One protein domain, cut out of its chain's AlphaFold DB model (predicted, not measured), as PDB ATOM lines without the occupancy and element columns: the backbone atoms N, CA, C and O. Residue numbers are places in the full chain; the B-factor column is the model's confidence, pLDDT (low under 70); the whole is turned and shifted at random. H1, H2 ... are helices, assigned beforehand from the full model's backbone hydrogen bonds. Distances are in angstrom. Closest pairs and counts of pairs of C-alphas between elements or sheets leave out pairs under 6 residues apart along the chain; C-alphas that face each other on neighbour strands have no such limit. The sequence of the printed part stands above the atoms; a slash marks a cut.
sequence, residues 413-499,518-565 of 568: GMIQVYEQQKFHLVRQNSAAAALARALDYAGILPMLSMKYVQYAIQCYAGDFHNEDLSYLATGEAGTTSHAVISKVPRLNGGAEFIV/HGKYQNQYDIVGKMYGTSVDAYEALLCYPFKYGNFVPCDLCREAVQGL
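AT A GLANCE: This is residues 413 to 499 and 518 to 565 of the 568 residues of the protein "Hypothetical protein" of Symbiodinium microadriaticum (UniProt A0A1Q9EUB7). Three helices, H2, H3 and H5, form an up-and-down bundle, each touching the other two, with H2 the longest; short H4 packs on H2, and H1 folds back along the first part of H2. The remaining piece, residues 518 to 565, runs loosely along the side of H3 away from H5, with H6 and H7 making a corner near one end of the bundle and H8 by itself near the other. The printed part has 135 residues with eight named helices, H1 to H8 in chain order, and no named strand; its class is all helix. It is compact, with a radius of gyration of the C-alphas of 16.4 A, and spans 48 by 36 by 21 A.

IN THESE COORDINATES: H2, residues 423 to 440, is the longest helix at 26.1 A, from C-alpha 423 at (0.127, -44.156, 12.360) to C-alpha 440 at (-0.976, -26.947, 31.942). H3, residues 446 to 459, measures 20.0 A, and H5, residues 481 to 492, 17.0 A. H1 is residues 413 to 419, 9.9 A, and H4 residues 467 to 474, 10.6 A. H6 is residues 524 to 532, 12.4 A, and H7 residues 536 to 544, 12.1 A. H8, residues 556 to 563, 10.2 A, ends with C-alpha 563 at (9.556, -40.982, 6.636).

HOW THE PARTS SIT: H2 is the hub, touching four helices. H2 and H3 form a helical hairpin at a shallow tilt of 10 degrees; their closest C-alphas, Ala 431 and Ala 456, are 4.0 A apart. With residues 432 to 439 alone, H2 touches H5, closest at the C-alphas of Leu 439 and Val 488, 5.9 A. H3 touches H5, opposite ways at 16 degrees, closest at the C-alphas of Pro 446 and Asn 492, 5.3 A. H4 touches H2 and runs the same way, with the C-alphas of Ala 432 and Leu 469 closest at 5.1 A. H1 and H2 are also a helical hairpin, closest at the C-alphas of Met 414 and Val 426, 6.0 A. H7 is close to H3 but not clearly touching, with the C-alphas of Leu 448 and Leu 543 closest at 6.6 A. H6 and H7 touch about perpendicular, at 75 degrees, with the C-alphas of Tyr 525 and Val 536 closest at 5.9 A. H8 touches no helix and is only just apart from H2, 8.3 A at the closest. Every O i to N i+4 pair is within hydrogen-bond range in H1, H2, H3, H4, H6, H7 and H8; in H5 it is 6 of 8.

THE WHOLE: The C-alphas farthest apart, Val 499 and Leu 557, are 51.7 A from each other. Residues 500 to 517 are not printed, and C-alphas 499 and 518 across this cut are 12.6 A apart. The link from H7 to H8 is long, with 11 residues. The mean pLDDT of the printed part is 74.2; 44 residues are under 70, among them 494 to 499, 518 to 534 and 549 to 565.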
ATOM      1  N   GLY A 413      -5.501 -45.826  24.037       67.38
ATOM      2  CA  GLY A 413      -5.698 -45.400  22.654       67.38
ATOM      3  C   GLY A 413      -4.423 -45.405  21.802       67.38
ATOM      4  O   GLY A 413      -4.458 -45.877  20.675       67.38
ATOM      5  N   MET A 414      -3.277 -44.942  22.306       70.56
ATOM      6  CA  MET A 414      -1.993 -44.996  21.592       70.56
ATOM      7  C   MET A 414      -1.515 -46.437  21.344       70.56
ATOM      8  O   MET A 414      -0.997 -46.720  20.266       70.56
ATOM      9  N   ILE A 415      -1.724 -47.342  22.305       67.00
ATOM     10  CA  ILE A 415      -1.409 -48.776  22.169       67.00
ATOM     11  C   ILE A 415      -2.254 -49.395  21.061       67.00
ATOM     12  O   ILE A 415      -1.723 -49.923  20.088       67.00
ATOM     13  N   GLN A 416      -3.571 -49.242  21.175       72.81
ATOM     14  CA  GLN A 416      -4.533 -49.793  20.231       72.81
ATOM     15  C   GLN A 416      -4.303 -49.260  18.812       72.81
ATOM     16  O   GLN A 416      -4.389 -49.991  17.828       72.81
ATOM     17  N   VAL A 417      -3.985 -47.973  18.693       75.19
ATOM     18  CA  VAL A 417      -3.668 -47.329  17.421       75.19
ATOM     19  C   VAL A 417      -2.373 -47.877  16.810       75.19
ATOM     20  O   VAL A 417      -2.313 -48.073  15.593       75.19
ATOM     21  N   TYR A 418      -1.348 -48.110  17.634       72.31
ATOM     22  CA  TYR A 418      -0.078 -48.680  17.197       72.31
ATOM     23  C   TYR A 418      -0.249 -50.132  16.731       72.31
ATOM     24  O   TYR A 418       0.190 -50.475  15.637       72.31
ATOM     25  N   GLU A 419      -0.968 -50.953  17.500       73.31
ATOM     26  CA  GLU A 419      -1.302 -52.342  17.146       73.31
ATOM     27  C   GLU A 419      -2.107 -52.432  15.842       73.31
ATOM     28  O   GLU A 419      -1.882 -53.320  15.024       73.31
ATOM     29  N   GLN A 420      -3.001 -51.470  15.602       81.75
ATOM     30  CA  GLN A 420      -3.772 -51.358  14.359       81.75
ATOM     31  C   GLN A 420      -2.982 -50.737  13.195       81.75
ATOM     32  O   GLN A 420      -3.556 -50.534  12.124       81.75
ATOM     33  N   GLN A 421      -1.705 -50.390  13.389       81.81
ATOM     34  CA  GLN A 421      -0.846 -49.721  12.402       81.81
ATOM     35  C   GLN A 421      -1.450 -48.411  11.850       81.81
ATOM     36  O   GLN A 421      -1.161 -47.980  10.732       81.81
ATOM     37  N   LYS A 422      -2.287 -47.724  12.640       82.88
ATOM     38  CA  LYS A 422      -2.937 -46.458  12.259       82.88
ATOM     39  C   LYS A 422      -2.057 -45.264  12.626       82.88
ATOM     40  O   LYS A 422      -2.417 -44.429  13.450       82.88
ATOM     41  N   PHE A 423      -0.896 -45.146  11.989       80.25
ATOM     42  CA  PHE A 423       0.127 -44.156  12.360       80.25
ATOM     43  C   PHE A 423      -0.329 -42.682  12.321       80.25
ATOM     44  O   PHE A 423       0.201 -41.853  13.060       80.25
ATOM     45  N   HIS A 424      -1.348 -42.336  11.527       83.06
ATOM     46  CA  HIS A 424      -1.943 -40.993  11.552       83.06
ATOM     47  C   HIS A 424      -2.614 -40.666  12.902       83.06
ATOM     48  O   HIS A 424      -2.523 -39.532  13.368       83.06
ATOM     49  N   LEU A 425      -3.208 -41.659  13.574       85.81
ATOM     50  CA  LEU A 425      -3.785 -41.502  14.911       85.81
ATOM     51  C   LEU A 425      -2.696 -41.449  15.998       85.81
ATOM     52  O   LEU A 425      -2.887 -40.785  17.010       85.81
ATOM     53  N   VAL A 426      -1.523 -42.068  15.785       81.50
ATOM     54  CA  VAL A 426      -0.360 -41.928  16.697       81.50
ATOM     55  C   VAL A 426       0.080 -40.466  16.747       81.50
ATOM     56  O   VAL A 426       0.310 -39.899  17.818       81.50
ATOM     57  N   ARG A 427       0.152 -39.835  15.570       83.88
ATOM     58  CA  ARG A 427       0.466 -38.411  15.413       83.88
ATOM     59  C   ARG A 427      -0.580 -37.521  16.079       83.88
ATOM     60  O   ARG A 427      -0.209 -36.603  16.807       83.88
ATOM     61  N   GLN A 428      -1.861 -37.832  15.889       89.88
ATOM     62  CA  GLN A 428      -2.975 -37.118  16.515       89.88
ATOM     63  C   GLN A 428      -2.957 -37.238  18.050       89.88
ATOM     64  O   GLN A 428      -3.071 -36.230  18.740       89.88
ATOM     65  N   ASN A 429      -2.728 -38.434  18.601       85.56
ATOM     66  CA  ASN A 429      -2.637 -38.657  20.050       85.56
ATOM     67  C   ASN A 429      -1.395 -37.990  20.664       85.56
ATOM     68  O   ASN A 429      -1.452 -37.461  21.773       85.56
ATOM     69  N   SER A 430      -0.277 -37.962  19.933       85.06
ATOM     70  CA  SER A 430       0.930 -37.240  20.360       85.06
ATOM     71  C   SER A 430       0.689 -35.728  20.386       85.06
ATOM     72  O   SER A 430       1.075 -35.054  21.341       85.06
ATOM     73  N   ALA A 431      -0.008 -35.201  19.371       90.19
ATOM     74  CA  ALA A 431      -0.431 -33.807  19.328       90.19
ATOM     75  C   ALA A 431      -1.406 -33.473  20.471       90.19
ATOM     76  O   ALA A 431      -1.239 -32.447  21.126       90.19
ATOM     77  N   ALA A 432      -2.368 -34.352  20.766       89.25
ATOM     78  CA  ALA A 432      -3.307 -34.214  21.879       89.25
ATOM     79  C   ALA A 432      -2.585 -34.104  23.233       89.25
ATOM     80  O   ALA A 432      -2.789 -33.143  23.973       89.25
ATOM     81  N   ALA A 433      -1.676 -35.037  23.530       86.75
ATOM     82  CA  ALA A 433      -0.904 -35.019  24.771       86.75
ATOM     83  C   ALA A 433      -0.035 -33.754  24.897       86.75
ATOM     84  O   ALA A 433       0.063 -33.161  25.973       86.75
ATOM     85  N   ALA A 434       0.571 -33.309  23.793       86.88
ATOM     86  CA  ALA A 434       1.347 -32.078  23.762       86.88
ATOM     87  C   ALA A 434       0.477 -30.832  24.004       86.88
ATOM     88  O   ALA A 434       0.873 -29.969  24.781       86.88
ATOM     89  N   LEU A 435      -0.719 -30.745  23.416       92.62
ATOM     90  CA  LEU A 435      -1.642 -29.624  23.643       92.62
ATOM     91  C   LEU A 435      -2.184 -29.575  25.073       92.62
ATOM     92  O   LEU A 435      -2.300 -28.486  25.632       92.62
ATOM     93  N   ALA A 436      -2.442 -30.726  25.693       88.00
ATOM     94  CA  ALA A 436      -2.790 -30.790  27.110       88.00
ATOM     95  C   ALA A 436      -1.673 -30.193  27.986       88.00
ATOM     96  O   ALA A 436      -1.918 -29.305  28.800       88.00
ATOM     97  N   ARG A 437      -0.415 -30.588  27.739       85.25
ATOM     98  CA  ARG A 437       0.748 -29.998  28.425       85.25
ATOM     99  C   ARG A 437       0.928 -28.519  28.121       85.25
ATOM    100  O   ARG A 437       1.308 -27.760  29.007       85.25
ATOM    101  N   ALA A 438       0.658 -28.089  26.892       90.50
ATOM    102  CA  ALA A 438       0.690 -26.675  26.554       90.50
ATOM    103  C   ALA A 438      -0.283 -25.872  27.425       90.50
ATOM    104  O   ALA A 438       0.068 -24.781  27.866       90.50
ATOM    105  N   LEU A 439      -1.467 -26.421  27.704       87.44
ATOM    106  CA  LEU A 439      -2.456 -25.772  28.551       87.44
ATOM    107  C   LEU A 439      -2.068 -25.774  30.036       87.44
ATOM    108  O   LEU A 439      -2.194 -24.724  30.660       87.44
ATOM    109  N   ASP A 440      -1.513 -26.875  30.565       83.69
ATOM    110  CA  ASP A 440      -0.976 -26.947  31.942       83.69
ATOM    111  C   ASP A 440       0.014 -25.803  32.231       83.69
ATOM    112  O   ASP A 440       0.068 -25.254  33.331       83.69
ATOM    113  N   TYR A 441       0.824 -25.451  31.228       84.19
ATOM    114  CA  TYR A 441       1.854 -24.420  31.334       84.19
ATOM    115  C   TYR A 441       1.388 -23.029  30.885       84.19
ATOM    116  O   TYR A 441       2.148 -22.065  31.021       84.19
ATOM    117  N   ALA A 442       0.184 -22.891  30.331       87.00
ATOM    118  CA  ALA A 442      -0.293 -21.621  29.804       87.00
ATOM    119  C   ALA A 442      -0.530 -20.611  30.943       87.00
ATOM    120  O   ALA A 442      -1.107 -20.934  31.976       87.00
ATOM    121  N   GLY A 443      -0.031 -19.385  30.788       80.81
ATOM    122  CA  GLY A 443      -0.059 -18.341  31.822       80.81
ATOM    123  C   GLY A 443       0.967 -18.518  32.954       80.81
ATOM    124  O   GLY A 443       1.245 -17.556  33.667       80.81
ATOM    125  N   ILE A 444       1.579 -19.702  33.090       79.94
ATOM    126  CA  ILE A 444       2.596 -20.011  34.111       79.94
ATOM    127  C   ILE A 444       4.002 -19.971  33.500       79.94
ATOM    128  O   ILE A 444       4.875 -19.246  33.975       79.94
ATOM    129  N   LEU A 445       4.210 -20.723  32.412       81.75
ATOM    130  CA  LEU A 445       5.459 -20.817  31.651       81.75
ATOM    131  C   LEU A 445       5.167 -20.587  30.156       81.75
ATOM    132  O   LEU A 445       5.110 -21.544  29.374       81.75
ATOM    133  N   PRO A 446       4.973 -19.326  29.724       86.50
ATOM    134  CA  PRO A 446       4.521 -19.003  28.370       86.50
ATOM    135  C   PRO A 446       5.422 -19.533  27.251       86.50
ATOM    136  O   PRO A 446       4.940 -19.986  26.217       86.50
ATOM    137  N   MET A 447       6.743 -19.520  27.454       87.06
ATOM    138  CA  MET A 447       7.682 -20.032  26.450       87.06
ATOM    139  C   MET A 447       7.587 -21.556  26.304       87.06
ATOM    140  O   MET A 447       7.614 -22.078  25.190       87.06
ATOM    141  N   LEU A 448       7.435 -22.274  27.422       84.75
ATOM    142  CA  LEU A 448       7.332 -23.730  27.417       84.75
ATOM    143  C   LEU A 448       5.986 -24.204  26.854       84.75
ATOM    144  O   LEU A 448       5.961 -25.122  26.039       84.75
ATOM    145  N   SER A 449       4.877 -23.558  27.226       90.12
ATOM    146  CA  SER A 449       3.561 -23.870  26.648       90.12
ATOM    147  C   SER A 449       3.554 -23.689  25.130       90.12
ATOM    148  O   SER A 449       3.106 -24.580  24.409       90.12
ATOM    149  N   MET A 450       4.140 -22.600  24.617       94.06
ATOM    150  CA  MET A 450       4.245 -22.374  23.172       94.06
ATOM    151  C   MET A 450       5.114 -23.413  22.459       94.06
ATOM    152  O   MET A 450       4.796 -23.790  21.331       94.06
ATOM    153  N   LYS A 451       6.165 -23.937  23.100       89.12
ATOM    154  CA  LYS A 451       6.936 -25.061  22.546       89.12
ATOM    155  C   LYS A 451       6.101 -26.325  22.389       89.12
ATOM    156  O   LYS A 451       6.198 -26.992  21.362       89.12
ATOM    157  N   TYR A 452       5.274 -26.644  23.379       90.25
ATOM    158  CA  TYR A 452       4.360 -27.779  23.286       90.25
ATOM    159  C   TYR A 452       3.305 -27.578  22.189       90.25
ATOM    160  O   TYR A 452       3.029 -28.522  21.453       90.25
ATOM    161  N   VAL A 453       2.792 -26.352  21.999       94.56
ATOM    162  CA  VAL A 453       1.919 -26.018  20.854       94.56
ATOM    163  C   VAL A 453       2.640 -26.245  19.523       94.56
ATOM    164  O   VAL A 453       2.103 -26.907  18.640       94.56
ATOM    165  N   GLN A 454       3.870 -25.745  19.373       92.50
ATOM    166  CA  GLN A 454       4.660 -25.937  18.152       92.50
ATOM    167  C   GLN A 454       4.918 -27.419  17.864       92.50
ATOM    168  O   GLN A 454       4.770 -27.861  16.726       92.50
ATOM    169  N   TYR A 455       5.265 -28.195  18.892       90.38
ATOM    170  CA  TYR A 455       5.451 -29.636  18.768       90.38
ATOM    171  C   TYR A 455       4.154 -30.347  18.369       90.38
ATOM    172  O   TYR A 455       4.178 -31.207  17.490       90.38
ATOM    173  N   ALA A 456       3.017 -29.960  18.952       92.19
ATOM    174  CA  ALA A 456       1.720 -30.512  18.583       92.19
ATOM    175  C   ALA A 456       1.373 -30.242  17.113       92.19
ATOM    176  O   ALA A 456       0.976 -31.169  16.414       92.19
ATOM    177  N   ILE A 457       1.601 -29.016  16.628       92.62
ATOM    178  CA  ILE A 457       1.382 -28.633  15.223       92.62
ATOM    179  C   ILE A 457       2.279 -29.451  14.281       92.62
ATOM    180  O   ILE A 457       1.832 -29.886  13.222       92.62
ATOM    181  N   GLN A 458       3.535 -29.708  14.665       88.69
ATOM    182  CA  GLN A 458       4.436 -30.576  13.893       88.69
ATOM    183  C   GLN A 458       3.973 -32.037  13.885       88.69
ATOM    184  O   GLN A 458       4.072 -32.721  12.862       88.69
ATOM    185  N   CYS A 459       3.463 -32.524  15.021       84.62
ATOM    186  CA  CYS A 459       2.889 -33.859  15.111       84.62
ATOM    187  C   CYS A 459       1.670 -33.967  14.194       84.62
ATOM    188  O   CYS A 459       1.619 -34.891  13.386       84.62
ATOM    189  N   TYR A 460       0.730 -33.023  14.256       87.69
ATOM    190  CA  TYR A 460      -0.506 -33.052  13.481       87.69
ATOM    191  C   TYR A 460      -1.034 -31.632  13.220       87.69
ATOM    192  O   TYR A 460      -1.361 -30.906  14.154       87.69
ATOM    193  N   ALA A 461      -1.134 -31.242  11.945       81.75
ATOM    194  CA  ALA A 461      -1.476 -29.873  11.543       81.75
ATOM    195  C   ALA A 461      -2.991 -29.608  11.380       81.75
ATOM    196  O   ALA A 461      -3.388 -28.455  11.224       81.75
ATOM    197  N   GLY A 462      -3.830 -30.649  11.384       89.75
ATOM    198  CA  GLY A 462      -5.285 -30.515  11.245       89.75
ATOM    199  C   GLY A 462      -5.998 -30.200  12.562       89.75
ATOM    200  O   GLY A 462      -5.473 -30.481  13.641       89.75
ATOM    201  N   ASP A 463      -7.218 -29.663  12.470       94.94
ATOM    202  CA  ASP A 463      -8.125 -29.620  13.619       94.94
ATOM    203  C   ASP A 463      -8.660 -31.026  13.894       94.94
ATOM    204  O   ASP A 463      -9.006 -31.763  12.967       94.94
ATOM    205  N   PHE A 464      -8.691 -31.421  15.160       93.94
ATOM    206  CA  PHE A 464      -9.136 -32.751  15.532       93.94
ATOM    207  C   PHE A 464      -9.854 -32.773  16.872       93.94
ATOM    208  O   PHE A 464      -9.521 -32.040  17.805       93.94
ATOM    209  N   HIS A 465     -10.809 -33.692  16.971       91.94
ATOM    210  CA  HIS A 465     -11.411 -34.083  18.233       91.94
ATOM    211  C   HIS A 465     -10.632 -35.253  18.819       91.94
ATOM    212  O   HIS A 465     -10.349 -36.241  18.141       91.94
ATOM    213  N   ASN A 466     -10.261 -35.118  20.082       89.88
ATOM    214  CA  ASN A 466      -9.665 -36.184  20.861       89.88
ATOM    215  C   ASN A 466     -10.236 -36.076  22.277       89.88
ATOM    216  O   ASN A 466     -10.241 -34.988  22.863       89.88
ATOM    217  N   GLU A 467     -10.787 -37.174  22.783       84.06
ATOM    218  CA  GLU A 467     -11.442 -37.187  24.091       84.06
ATOM    219  C   GLU A 467     -10.434 -36.892  25.205       84.06
ATOM    220  O   GLU A 467     -10.710 -36.029  26.036       84.06
ATOM    221  N   ASP A 468      -9.229 -37.476  25.146       78.62
ATOM    222  CA  ASP A 468      -8.157 -37.199  26.113       78.62
ATOM    223  C   ASP A 468      -7.794 -35.707  26.122       78.62
ATOM    224  O   ASP A 468      -7.695 -35.098  27.186       78.62
ATOM    225  N   LEU A 469      -7.647 -35.081  24.946       86.50
ATOM    226  CA  LEU A 469      -7.405 -33.638  24.852       86.50
ATOM    227  C   LEU A 469      -8.557 -32.834  25.455       86.50
ATOM    228  O   LEU A 469      -8.310 -31.853  26.147       86.50
ATOM    229  N   SER A 470      -9.800 -33.235  25.189       82.38
ATOM    230  CA  SER A 470     -10.981 -32.520  25.671       82.38
ATOM    231  C   SER A 470     -11.051 -32.511  27.191       82.38
ATOM    232  O   SER A 470     -11.126 -31.447  27.807       82.38
ATOM    233  N   TYR A 471     -10.893 -33.682  27.803       75.19
ATOM    234  CA  TYR A 471     -10.896 -33.809  29.252       75.19
ATOM    235  C   TYR A 471      -9.714 -33.097  29.904       75.19
ATOM    236  O   TYR A 471      -9.903 -32.398  30.897       75.19
ATOM    237  N   LEU A 472      -8.512 -33.206  29.332       72.50
ATOM    238  CA  LEU A 472      -7.333 -32.535  29.879       72.50
ATOM    239  C   LEU A 472      -7.385 -31.010  29.701       72.50
ATOM    240  O   LEU A 472      -6.824 -30.285  30.519       72.50
ATOM    241  N   ALA A 473      -8.043 -30.509  28.652       76.69
ATOM    242  CA  ALA A 473      -8.059 -29.083  28.344       76.69
ATOM    243  C   ALA A 473      -9.190 -28.294  29.025       76.69
ATOM    244  O   ALA A 473      -9.026 -27.116  29.354       76.69
ATOM    245  N   THR A 474     -10.372 -28.889  29.179       75.75
ATOM    246  CA  THR A 474     -11.555 -28.173  29.692       75.75
ATOM    247  C   THR A 474     -12.330 -28.956  30.743       75.75
ATOM    248  O   THR A 474     -13.154 -28.360  31.429       75.75
ATOM    249  N   GLY A 475     -12.065 -30.256  30.900       76.94
ATOM    250  CA  GLY A 475     -12.892 -31.151  31.709       76.94
ATOM    251  C   GLY A 475     -14.225 -31.519  31.046       76.94
ATOM    252  O   GLY A 475     -14.991 -32.282  31.628       76.94
ATOM    253  N   GLU A 476     -14.491 -31.022  29.834       79.25
ATOM    254  CA  GLU A 476     -15.724 -31.248  29.082       79.25
ATOM    255  C   GLU A 476     -15.416 -31.892  27.726       79.25
ATOM    256  O   GLU A 476     -14.423 -31.575  27.066       79.25
ATOM    257  N   ALA A 477     -16.288 -32.798  27.286       84.06
ATOM    258  CA  ALA A 477     -16.173 -33.430  25.979       84.06
ATOM    259  C   ALA A 477     -16.356 -32.412  24.835       84.06
ATOM    260  O   ALA A 477     -17.092 -31.435  24.956       84.06
ATOM    261  N   GLY A 478     -15.719 -32.672  23.689       88.56
ATOM    262  CA  GLY A 478     -15.938 -31.907  22.454       88.56
ATOM    263  C   GLY A 478     -14.972 -30.744  22.212       88.56
ATOM    264  O   GLY A 478     -15.115 -30.044  21.211       88.56
ATOM    265  N   THR A 479     -13.953 -30.556  23.053       90.38
ATOM    266  CA  THR A 479     -12.930 -29.529  22.809       90.38
ATOM    267  C   THR A 479     -12.035 -29.945  21.641       90.38
ATOM    268  O   THR A 479     -11.437 -31.022  21.643       90.38
ATOM    269  N   THR A 480     -11.923 -29.083  20.633       96.06
ATOM    270  CA  THR A 480     -11.050 -29.334  19.483       96.06
ATOM    271  C   THR A 480      -9.609 -28.922  19.764       96.06
ATOM    272  O   THR A 480      -9.339 -28.050  20.598       96.06
ATOM    273  N   SER A 481      -8.660 -29.502  19.030       95.62
ATOM    274  CA  SER A 481      -7.262 -29.073  19.085       95.62
ATOM    275  C   SER A 481      -7.094 -27.598  18.726       95.62
ATOM    276  O   SER A 481      -6.337 -26.893  19.399       95.62
ATOM    277  N   HIS A 482      -7.864 -27.084  17.765       96.44
ATOM    278  CA  HIS A 482      -7.855 -25.669  17.406       96.44
ATOM    279  C   HIS A 482      -8.340 -24.754  18.543       96.44
ATOM    280  O   HIS A 482      -7.774 -23.674  18.752       96.44
ATOM    281  N   ALA A 483      -9.340 -25.188  19.321       94.75
ATOM    282  CA  ALA A 483      -9.813 -24.446  20.486       94.75
ATOM    283  C   ALA A 483      -8.715 -24.324  21.555       94.75
ATOM    284  O   ALA A 483      -8.482 -23.231  22.076       94.75
ATOM    285  N   VAL A 484      -7.980 -25.410  21.829       93.94
ATOM    286  CA  VAL A 484      -6.849 -25.400  22.779       93.94
ATOM    287  C   VAL A 484      -5.699 -24.532  22.267       93.94
ATOM    288  O   VAL A 484      -5.205 -23.677  23.005       93.94
ATOM    289  N   ILE A 485      -5.322 -24.674  20.991       96.06
ATOM    290  CA  ILE A 485      -4.284 -23.852  20.343       96.06
ATOM    291  C   ILE A 485      -4.633 -22.363  20.415       96.06
ATOM    292  O   ILE A 485      -3.756 -21.546  20.673       96.06
ATOM    293  N   SER A 486      -5.904 -21.997  20.237       93.44
ATOM    294  CA  SER A 486      -6.368 -20.606  20.328       93.44
ATOM    295  C   SER A 486      -6.417 -20.086  21.770       93.44
ATOM    296  O   SER A 486      -6.255 -18.886  22.003       93.44
ATOM    297  N   LYS A 487      -6.634 -20.971  22.752       92.06
ATOM    298  CA  LYS A 487      -6.734 -20.636  24.180       92.06
ATOM    299  C   LYS A 487      -5.365 -20.392  24.822       92.06
ATOM    300  O   LYS A 487      -5.225 -19.446  25.596       92.06
ATOM    301  N   VAL A 488      -4.341 -21.176  24.473       92.75
ATOM    302  CA  VAL A 488      -2.991 -21.072  25.068       92.75
ATOM    303  C   VAL A 488      -2.373 -19.663  24.927       92.75
ATOM    304  O   VAL A 488      -1.963 -19.104  25.946       92.75
ATOM    305  N   PRO A 489      -2.351 -19.009  23.745       91.38
ATOM    306  CA  PRO A 489      -1.854 -17.639  23.604       91.38
ATOM    307  C   PRO A 489      -2.659 -16.606  24.397       91.38
ATOM    308  O   PRO A 489      -2.080 -15.638  24.878       91.38
ATOM    309  N   ARG A 490      -3.974 -16.805  24.570       86.12
ATOM    310  CA  ARG A 490      -4.827 -15.901  25.367       86.12
ATOM    311  C   ARG A 490      -4.467 -15.963  26.849       86.12
ATOM    312  O   ARG A 490      -4.301 -14.919  27.478       86.12
ATOM    313  N   LEU A 491      -4.275 -17.177  27.371       84.56
ATOM    314  CA  LEU A 491      -3.800 -17.414  28.738       84.56
ATOM    315  C   LEU A 491      -2.379 -16.864  28.937       84.56
ATOM    316  O   LEU A 491      -2.107 -16.186  29.924       84.56
ATOM    317  N   ASN A 492      -1.490 -17.070  27.960       87.06
ATOM    318  CA  ASN A 492      -0.130 -16.521  27.976       87.06
ATOM    319  C   ASN A 492      -0.089 -14.987  27.880       87.06
ATOM    320  O   ASN A 492       0.795 -14.363  28.461       87.06
ATOM    321  N   GLY A 493      -1.034 -14.381  27.161       79.12
ATOM    322  CA  GLY A 493      -1.177 -12.931  27.025       79.12
ATOM    323  C   GLY A 493      -1.825 -12.250  28.234       79.12
ATOM    324  O   GLY A 493      -1.900 -11.023  28.258       79.12
ATOM    325  N   GLY A 494      -2.295 -13.016  29.228       67.25
ATOM    326  CA  GLY A 494      -2.988 -12.489  30.407       67.25
ATOM    327  C   GLY A 494      -4.343 -11.845  30.094       67.25
ATOM    328  O   GLY A 494      -4.797 -10.998  30.857       67.25
ATOM    329  N   ALA A 495      -4.968 -12.204  28.964       44.88
ATOM    330  CA  ALA A 495      -6.186 -11.561  28.464       44.88
ATOM    331  C   ALA A 495      -7.476 -12.012  29.181       44.88
ATOM    332  O   ALA A 495      -8.510 -11.370  29.030       44.88
ATOM    333  N   GLU A 496      -7.417 -13.060  30.003       42.84
ATOM    334  CA  GLU A 496      -8.490 -13.427  30.926       42.84
ATOM    335  C   GLU A 496      -7.924 -13.440  32.344       42.84
ATOM    336  O   GLU A 496      -7.248 -14.379  32.770       42.84
ATOM    337  N   PHE A 497      -8.189 -12.370  33.095       42.62
ATOM    338  CA  PHE A 497      -8.163 -12.474  34.545       42.62
ATOM    339  C   PHE A 497      -9.227 -13.501  34.924       42.62
ATOM    340  O   PHE A 497     -10.382 -13.371  34.521       42.62
ATOM    341  N   ILE A 498      -8.851 -14.510  35.704       40.81
ATOM    342  CA  ILE A 498      -9.814 -15.323  36.442       40.81
ATOM    343  C   ILE A 498     -10.585 -14.342  37.337       40.81
ATOM    344  O   ILE A 498     -10.071 -13.896  38.363       40.81
ATOM    345  N   VAL A 499     -11.778 -13.924  36.908       38.75
ATOM    346  CA  VAL A 499     -12.666 -13.091  37.719       38.75
ATOM    347  C   VAL A 499     -13.319 -14.009  38.744       38.75
ATOM    348  O   VAL A 499     -14.109 -14.893  38.414       38.75
ATOM    349  N   HIS A 518      -1.007 -13.627  44.083       30.69
ATOM    350  CA  HIS A 518      -1.297 -12.595  43.103       30.69
ATOM    351  C   HIS A 518      -0.050 -11.761  42.832       30.69
ATOM    352  O   HIS A 518       0.480 -11.079  43.706       30.69
ATOM    353  N   GLY A 519       0.389 -11.805  41.581       39.03
ATOM    354  CA  GLY A 519       1.419 -10.942  41.034       39.03
ATOM    355  C   GLY A 519       1.847 -11.456  39.667       39.03
ATOM    356  O   GLY A 519       1.940 -12.663  39.455       39.03
ATOM    357  N   LYS A 520       2.139 -10.546  38.730       44.72
ATOM    358  CA  LYS A 520       3.009 -10.895  37.604       44.72
ATOM    359  C   LYS A 520       4.337 -11.326  38.221       44.72
ATOM    360  O   LYS A 520       5.060 -10.477  38.739       44.72
ATOM    361  N   TYR A 521       4.645 -12.619  38.212       51.94
ATOM    362  CA  TYR A 521       5.991 -13.055  38.552       51.94
ATOM    363  C   TYR A 521       6.937 -12.409  37.546       51.94
ATOM    364  O   TYR A 521       6.873 -12.691  36.351       51.94
ATOM    365  N   GLN A 522       7.785 -11.504  38.031       54.28
ATOM    366  CA  GLN A 522       8.785 -10.845  37.191       54.28
ATOM    367  C   GLN A 522       9.825 -11.849  36.673       54.28
ATOM    368  O   GLN A 522      10.522 -11.557  35.707       54.28
ATOM    369  N   ASN A 523       9.895 -13.040  37.280       66.12
ATOM    370  CA  ASN A 523      10.850 -14.071  36.933       66.12
ATOM    371  C   ASN A 523      10.194 -15.468  36.842       66.12
ATOM    372  O   ASN A 523       9.801 -16.053  37.851       66.12
ATOM    373  N   GLN A 524      10.105 -16.017  35.625       61.75
ATOM    374  CA  GLN A 524       9.580 -17.367  35.353       61.75
ATOM    375  C   GLN A 524      10.416 -18.464  36.038       61.75
ATOM    376  O   GLN A 524       9.894 -19.528  36.370       61.75
ATOM    377  N   TYR A 525      11.696 -18.195  36.302       66.31
ATOM    378  CA  TYR A 525      12.630 -19.140  36.907       66.31
ATOM    379  C   TYR A 525      12.295 -19.457  38.377       66.31
ATOM    380  O   TYR A 525      12.461 -20.596  38.816       66.31
ATOM    381  N   ASP A 526      11.724 -18.501  39.118       65.12
ATOM    382  CA  ASP A 526      11.311 -18.713  40.514       65.12
ATOM    383  C   ASP A 526      10.113 -19.663  40.629       65.12
ATOM    384  O   ASP A 526       9.986 -20.405  41.606       65.12
ATOM    385  N   ILE A 527       9.227 -19.658  39.628       59.78
ATOM    386  CA  ILE A 527       8.073 -20.561  39.570       59.78
ATOM    387  C   ILE A 527       8.554 -21.992  39.352       59.78
ATOM    388  O   ILE A 527       8.101 -22.910  40.032       59.78
ATOM    389  N   VAL A 528       9.507 -22.178  38.439       55.69
ATOM    390  CA  VAL A 528      10.056 -23.492  38.097       55.69
ATOM    391  C   VAL A 528      10.792 -24.113  39.288       55.69
ATOM    392  O   VAL A 528      10.544 -25.274  39.627       55.69
ATOM    393  N   GLY A 529      11.611 -23.322  39.988       55.38
ATOM    394  CA  GLY A 529      12.270 -23.759  41.219       55.38
ATOM    395  C   GLY A 529      11.276 -24.160  42.316       55.38
ATOM    396  O   GLY A 529      11.482 -25.164  42.996       55.38
ATOM    397  N   LYS A 530      10.159 -23.431  42.454       57.22
ATOM    398  CA  LYS A 530       9.122 -23.713  43.463       57.22
ATOM    399  C   LYS A 530       8.207 -24.886  43.107       57.22
ATOM    400  O   LYS A 530       7.836 -25.634  44.006       57.22
ATOM    401  N   MET A 531       7.829 -25.049  41.838       48.25
ATOM    402  CA  MET A 531       6.899 -26.100  41.404       48.25
ATOM    403  C   MET A 531       7.573 -27.463  41.254       48.25
ATOM    404  O   MET A 531       6.985 -28.475  41.625       48.25
ATOM    405  N   TYR A 532       8.794 -27.497  40.718       55.38
ATOM    406  CA  TYR A 532       9.427 -28.747  40.293       55.38
ATOM    407  C   TYR A 532      10.765 -29.026  40.985       55.38
ATOM    408  O   TYR A 532      11.334 -30.099  40.794       55.38
ATOM    409  N   GLY A 533      11.280 -28.091  41.796       55.84
ATOM    410  CA  GLY A 533      12.590 -28.233  42.439       55.84
ATOM    411  C   GLY A 533      13.748 -28.300  41.436       55.84
ATOM    412  O   GLY A 533      14.795 -28.868  41.746       55.84
ATOM    413  N   THR A 534      13.556 -27.781  40.219       60.47
ATOM    414  CA  THR A 534      14.541 -27.836  39.129       60.47
ATOM    415  C   THR A 534      15.345 -26.540  39.049       60.47
ATOM    416  O   THR A 534      14.812 -25.464  39.321       60.47
ATOM    417  N   SER A 535      16.620 -26.626  38.657       72.00
ATOM    418  CA  SER A 535      17.484 -25.452  38.475       72.00
ATOM    419  C   SER A 535      17.099 -24.631  37.240       72.00
ATOM    420  O   SER A 535      16.462 -25.140  36.313       72.00
ATOM    421  N   VAL A 536      17.538 -23.368  37.218       70.94
ATOM    422  CA  VAL A 536      17.455 -22.473  36.051       70.94
ATOM    423  C   VAL A 536      18.043 -23.157  34.814       70.94
ATOM    424  O   VAL A 536      17.358 -23.265  33.802       70.94
ATOM    425  N   ASP A 537      19.230 -23.752  34.945       71.06
ATOM    426  CA  ASP A 537      19.924 -24.457  33.861       71.06
ATOM    427  C   ASP A 537      19.108 -25.614  33.268       71.06
ATOM    428  O   ASP A 537      19.134 -25.845  32.062       71.06
ATOM    429  N   ALA A 538      18.361 -26.357  34.093       67.69
ATOM    430  CA  ALA A 538      17.529 -27.461  33.615       67.69
ATOM    431  C   ALA A 538      16.321 -26.956  32.809       67.69
ATOM    432  O   ALA A 538      15.924 -27.575  31.820       67.69
ATOM    433  N   TYR A 539      15.753 -25.820  33.214       72.12
ATOM    434  CA  TYR A 539      14.675 -25.169  32.480       72.12
ATOM    435  C   TYR A 539      15.180 -24.542  31.180       72.12
ATOM    436  O   TYR A 539      14.555 -24.718  30.137       72.12
ATOM    437  N   GLU A 540      16.341 -23.893  31.201       74.94
ATOM    438  CA  GLU A 540      16.988 -23.379  29.994       74.94
ATOM    439  C   GLU A 540      17.378 -24.502  29.040       74.94
ATOM    440  O   GLU A 540      17.121 -24.399  27.846       74.94
ATOM    441  N   ALA A 541      17.875 -25.633  29.545       72.75
ATOM    442  CA  ALA A 541      18.117 -26.818  28.731       72.75
ATOM    443  C   ALA A 541      16.827 -27.330  28.070       72.75
ATOM    444  O   ALA A 541      16.839 -27.672  26.888       72.75
ATOM    445  N   LEU A 542      15.691 -27.321  28.777       70.25
ATOM    446  CA  LEU A 542      14.383 -27.671  28.212       70.25
ATOM    447  C   LEU A 542      13.911 -26.639  27.163       70.25
ATOM    448  O   LEU A 542      13.385 -26.994  26.103       70.25
ATOM    449  N   LEU A 543      14.145 -25.348  27.408       72.31
ATOM    450  CA  LEU A 543      13.879 -24.260  26.461       72.31
ATOM    451  C   LEU A 543      14.856 -24.220  25.276       72.31
ATOM    452  O   LEU A 543      14.498 -23.715  24.215       72.31
ATOM    453  N   CYS A 544      16.021 -24.839  25.376       75.00
ATOM    454  CA  CYS A 544      16.960 -24.999  24.268       75.00
ATOM    455  C   CYS A 544      16.772 -26.338  23.542       75.00
ATOM    456  O   CYS A 544      17.150 -26.464  22.380       75.00
ATOM    457  N   TYR A 545      16.126 -27.324  24.178       70.25
ATOM    458  CA  TYR A 545      15.880 -28.621  23.560       70.25
ATOM    459  C   TYR A 545      14.969 -28.468  22.328       70.25
ATOM    460  O   TYR A 545      13.904 -27.843  22.421       70.25
ATOM    461  N   PRO A 546      15.346 -29.006  21.158       71.69
ATOM    462  CA  PRO A 546      14.520 -28.941  19.966       71.69
ATOM    463  C   PRO A 546      13.416 -30.000  20.051       71.69
ATOM    464  O   PRO A 546      13.651 -31.187  19.824       71.69
ATOM    465  N   PHE A 547      12.190 -29.566  20.346       67.44
ATOM    466  CA  PHE A 547      11.000 -30.414  20.295       67.44
ATOM    467  C   PHE A 547      10.644 -30.602  18.815       67.44
ATOM    468  O   PHE A 547       9.783 -29.906  18.287       67.44
ATOM    469  N   LYS A 548      11.381 -31.470  18.114       73.81
ATOM    470  CA  LYS A 548      11.085 -31.834  16.726       73.81
ATOM    471  C   LYS A 548      10.444 -33.209  16.692       73.81
ATOM    472  O   LYS A 548      10.947 -34.152  17.309       73.81
ATOM    473  N   TYR A 549       9.344 -33.327  15.958       57.16
ATOM    474  CA  TYR A 549       8.789 -34.634  15.622       57.16
ATOM    475  C   TYR A 549       9.869 -35.479  14.916       57.16
ATOM    476  O   TYR A 549      10.538 -34.992  14.008       57.16
ATOM    477  N   GLY A 550      10.098 -36.709  15.388       57.00
ATOM    478  CA  GLY A 550      11.188 -37.576  14.915       57.00
ATOM    479  C   GLY A 550      12.423 -37.652  15.827       57.00
ATOM    480  O   GLY A 550      13.103 -38.675  15.811       57.00
ATOM    481  N   ASN A 551      12.676 -36.659  16.693       56.78
ATOM    482  CA  ASN A 551      13.815 -36.695  17.634       56.78
ATOM    483  C   ASN A 551      13.684 -37.781  18.719       56.78
ATOM    484  O   ASN A 551      14.668 -38.133  19.362       56.78
ATOM    485  N   PHE A 552      12.473 -38.307  18.915       53.50
ATOM    486  CA  PHE A 552      12.142 -39.311  19.928       53.50
ATOM    487  C   PHE A 552      11.885 -40.706  19.337       53.50
ATOM    488  O   PHE A 552      11.347 -41.569  20.023       53.50
ATOM    489  N   VAL A 553      12.228 -40.933  18.062       50.31
ATOM    490  CA  VAL A 553      12.051 -42.235  17.403       50.31
ATOM    491  C   VAL A 553      13.299 -43.093  17.661       50.31
ATOM    492  O   VAL A 553      14.375 -42.741  17.177       50.31
ATOM    493  N   PRO A 554      13.194 -44.198  18.426       41.84
ATOM    494  CA  PRO A 554      14.357 -44.856  19.024       41.84
ATOM    495  C   PRO A 554      15.206 -45.708  18.063       41.84
ATOM    496  O   PRO A 554      16.248 -46.201  18.485       41.84
ATOM    497  N   CYS A 555      14.817 -45.899  16.794       46.94
ATOM    498  CA  CYS A 555      15.620 -46.668  15.835       46.94
ATOM    499  C   CYS A 555      15.351 -46.309  14.363       46.94
ATOM    500  O   CYS A 555      14.318 -45.724  14.026       46.94
ATOM    501  N   ASP A 556      16.283 -46.698  13.485       48.44
ATOM    502  CA  ASP A 556      16.254 -46.401  12.046       48.44
ATOM    503  C   ASP A 556      15.071 -47.067  11.317       48.44
ATOM    504  O   ASP A 556      14.487 -46.468  10.421       48.44
ATOM    505  N   LEU A 557      14.616 -48.233  11.786       45.53
ATOM    506  CA  LEU A 557      13.463 -48.947  11.218       45.53
ATOM    507  C   LEU A 557      12.139 -48.186  11.433       45.53
ATOM    508  O   LEU A 557      11.305 -48.070  10.538       45.53
ATOM    509  N   CYS A 558      11.965 -47.585  12.615       49.94
ATOM    510  CA  CYS A 558      10.838 -46.692  12.887       49.94
ATOM    511  C   CYS A 558      10.993 -45.345  12.164       49.94
ATOM    512  O   CYS A 558       9.997 -44.688  11.871       49.94
ATOM    513  N   ARG A 559      12.228 -44.924  11.859       50.91
ATOM    514  CA  ARG A 559      12.497 -43.701  11.095       50.91
ATOM    515  C   ARG A 559      12.057 -43.853   9.637       50.91
ATOM    516  O   ARG A 559      11.437 -42.926   9.130       50.91
ATOM    517  N   GLU A 560      12.275 -45.009   9.012       53.53
ATOM    518  CA  GLU A 560      11.779 -45.320   7.658       53.53
ATOM    519  C   GLU A 560      10.241 -45.360   7.601       53.53
ATOM    520  O   GLU A 560       9.634 -44.720   6.740       53.53
ATOM    521  N   ALA A 561       9.591 -46.005   8.578       53.50
ATOM    522  CA  ALA A 561       8.128 -46.020   8.690       53.50
ATOM    523  C   ALA A 561       7.529 -44.615   8.906       53.50
ATOM    524  O   ALA A 561       6.441 -44.314   8.419       53.50
ATOM    525  N   VAL A 562       8.245 -43.731   9.610       53.44
ATOM    526  CA  VAL A 562       7.842 -42.332   9.833       53.44
ATOM    527  C   VAL A 562       8.145 -41.439   8.622       53.44
ATOM    528  O   VAL A 562       7.371 -40.522   8.343       53.44
ATOM    529  N   GLN A 563       9.220 -41.699   7.874       53.97
ATOM    530  CA  GLN A 563       9.556 -40.982   6.636       53.97
ATOM    531  C   GLN A 563       8.558 -41.271   5.508       53.97
ATOM    532  O   GLN A 563       8.259 -40.371   4.731       53.97
ATOM    533  N   GLY A 564       7.951 -42.463   5.470       54.47
ATOM    534  CA  GLY A 564       6.840 -42.776   4.560       54.47
ATOM    535  C   GLY A 564       5.521 -42.038   4.857       54.47
ATOM    536  O   GLY A 564       4.558 -42.196   4.114       54.47
ATOM    537  N   LEU A 565       5.460 -41.244   5.935       48.66
ATOM    538  CA  LEU A 565       4.263 -40.536   6.417       48.66
ATOM    539  C   LEU A 565       4.390 -39.004   6.350       48.66
ATOM    540  O   LEU A 565       3.574 -38.290   6.953       48.66
TER     541      LEU A 565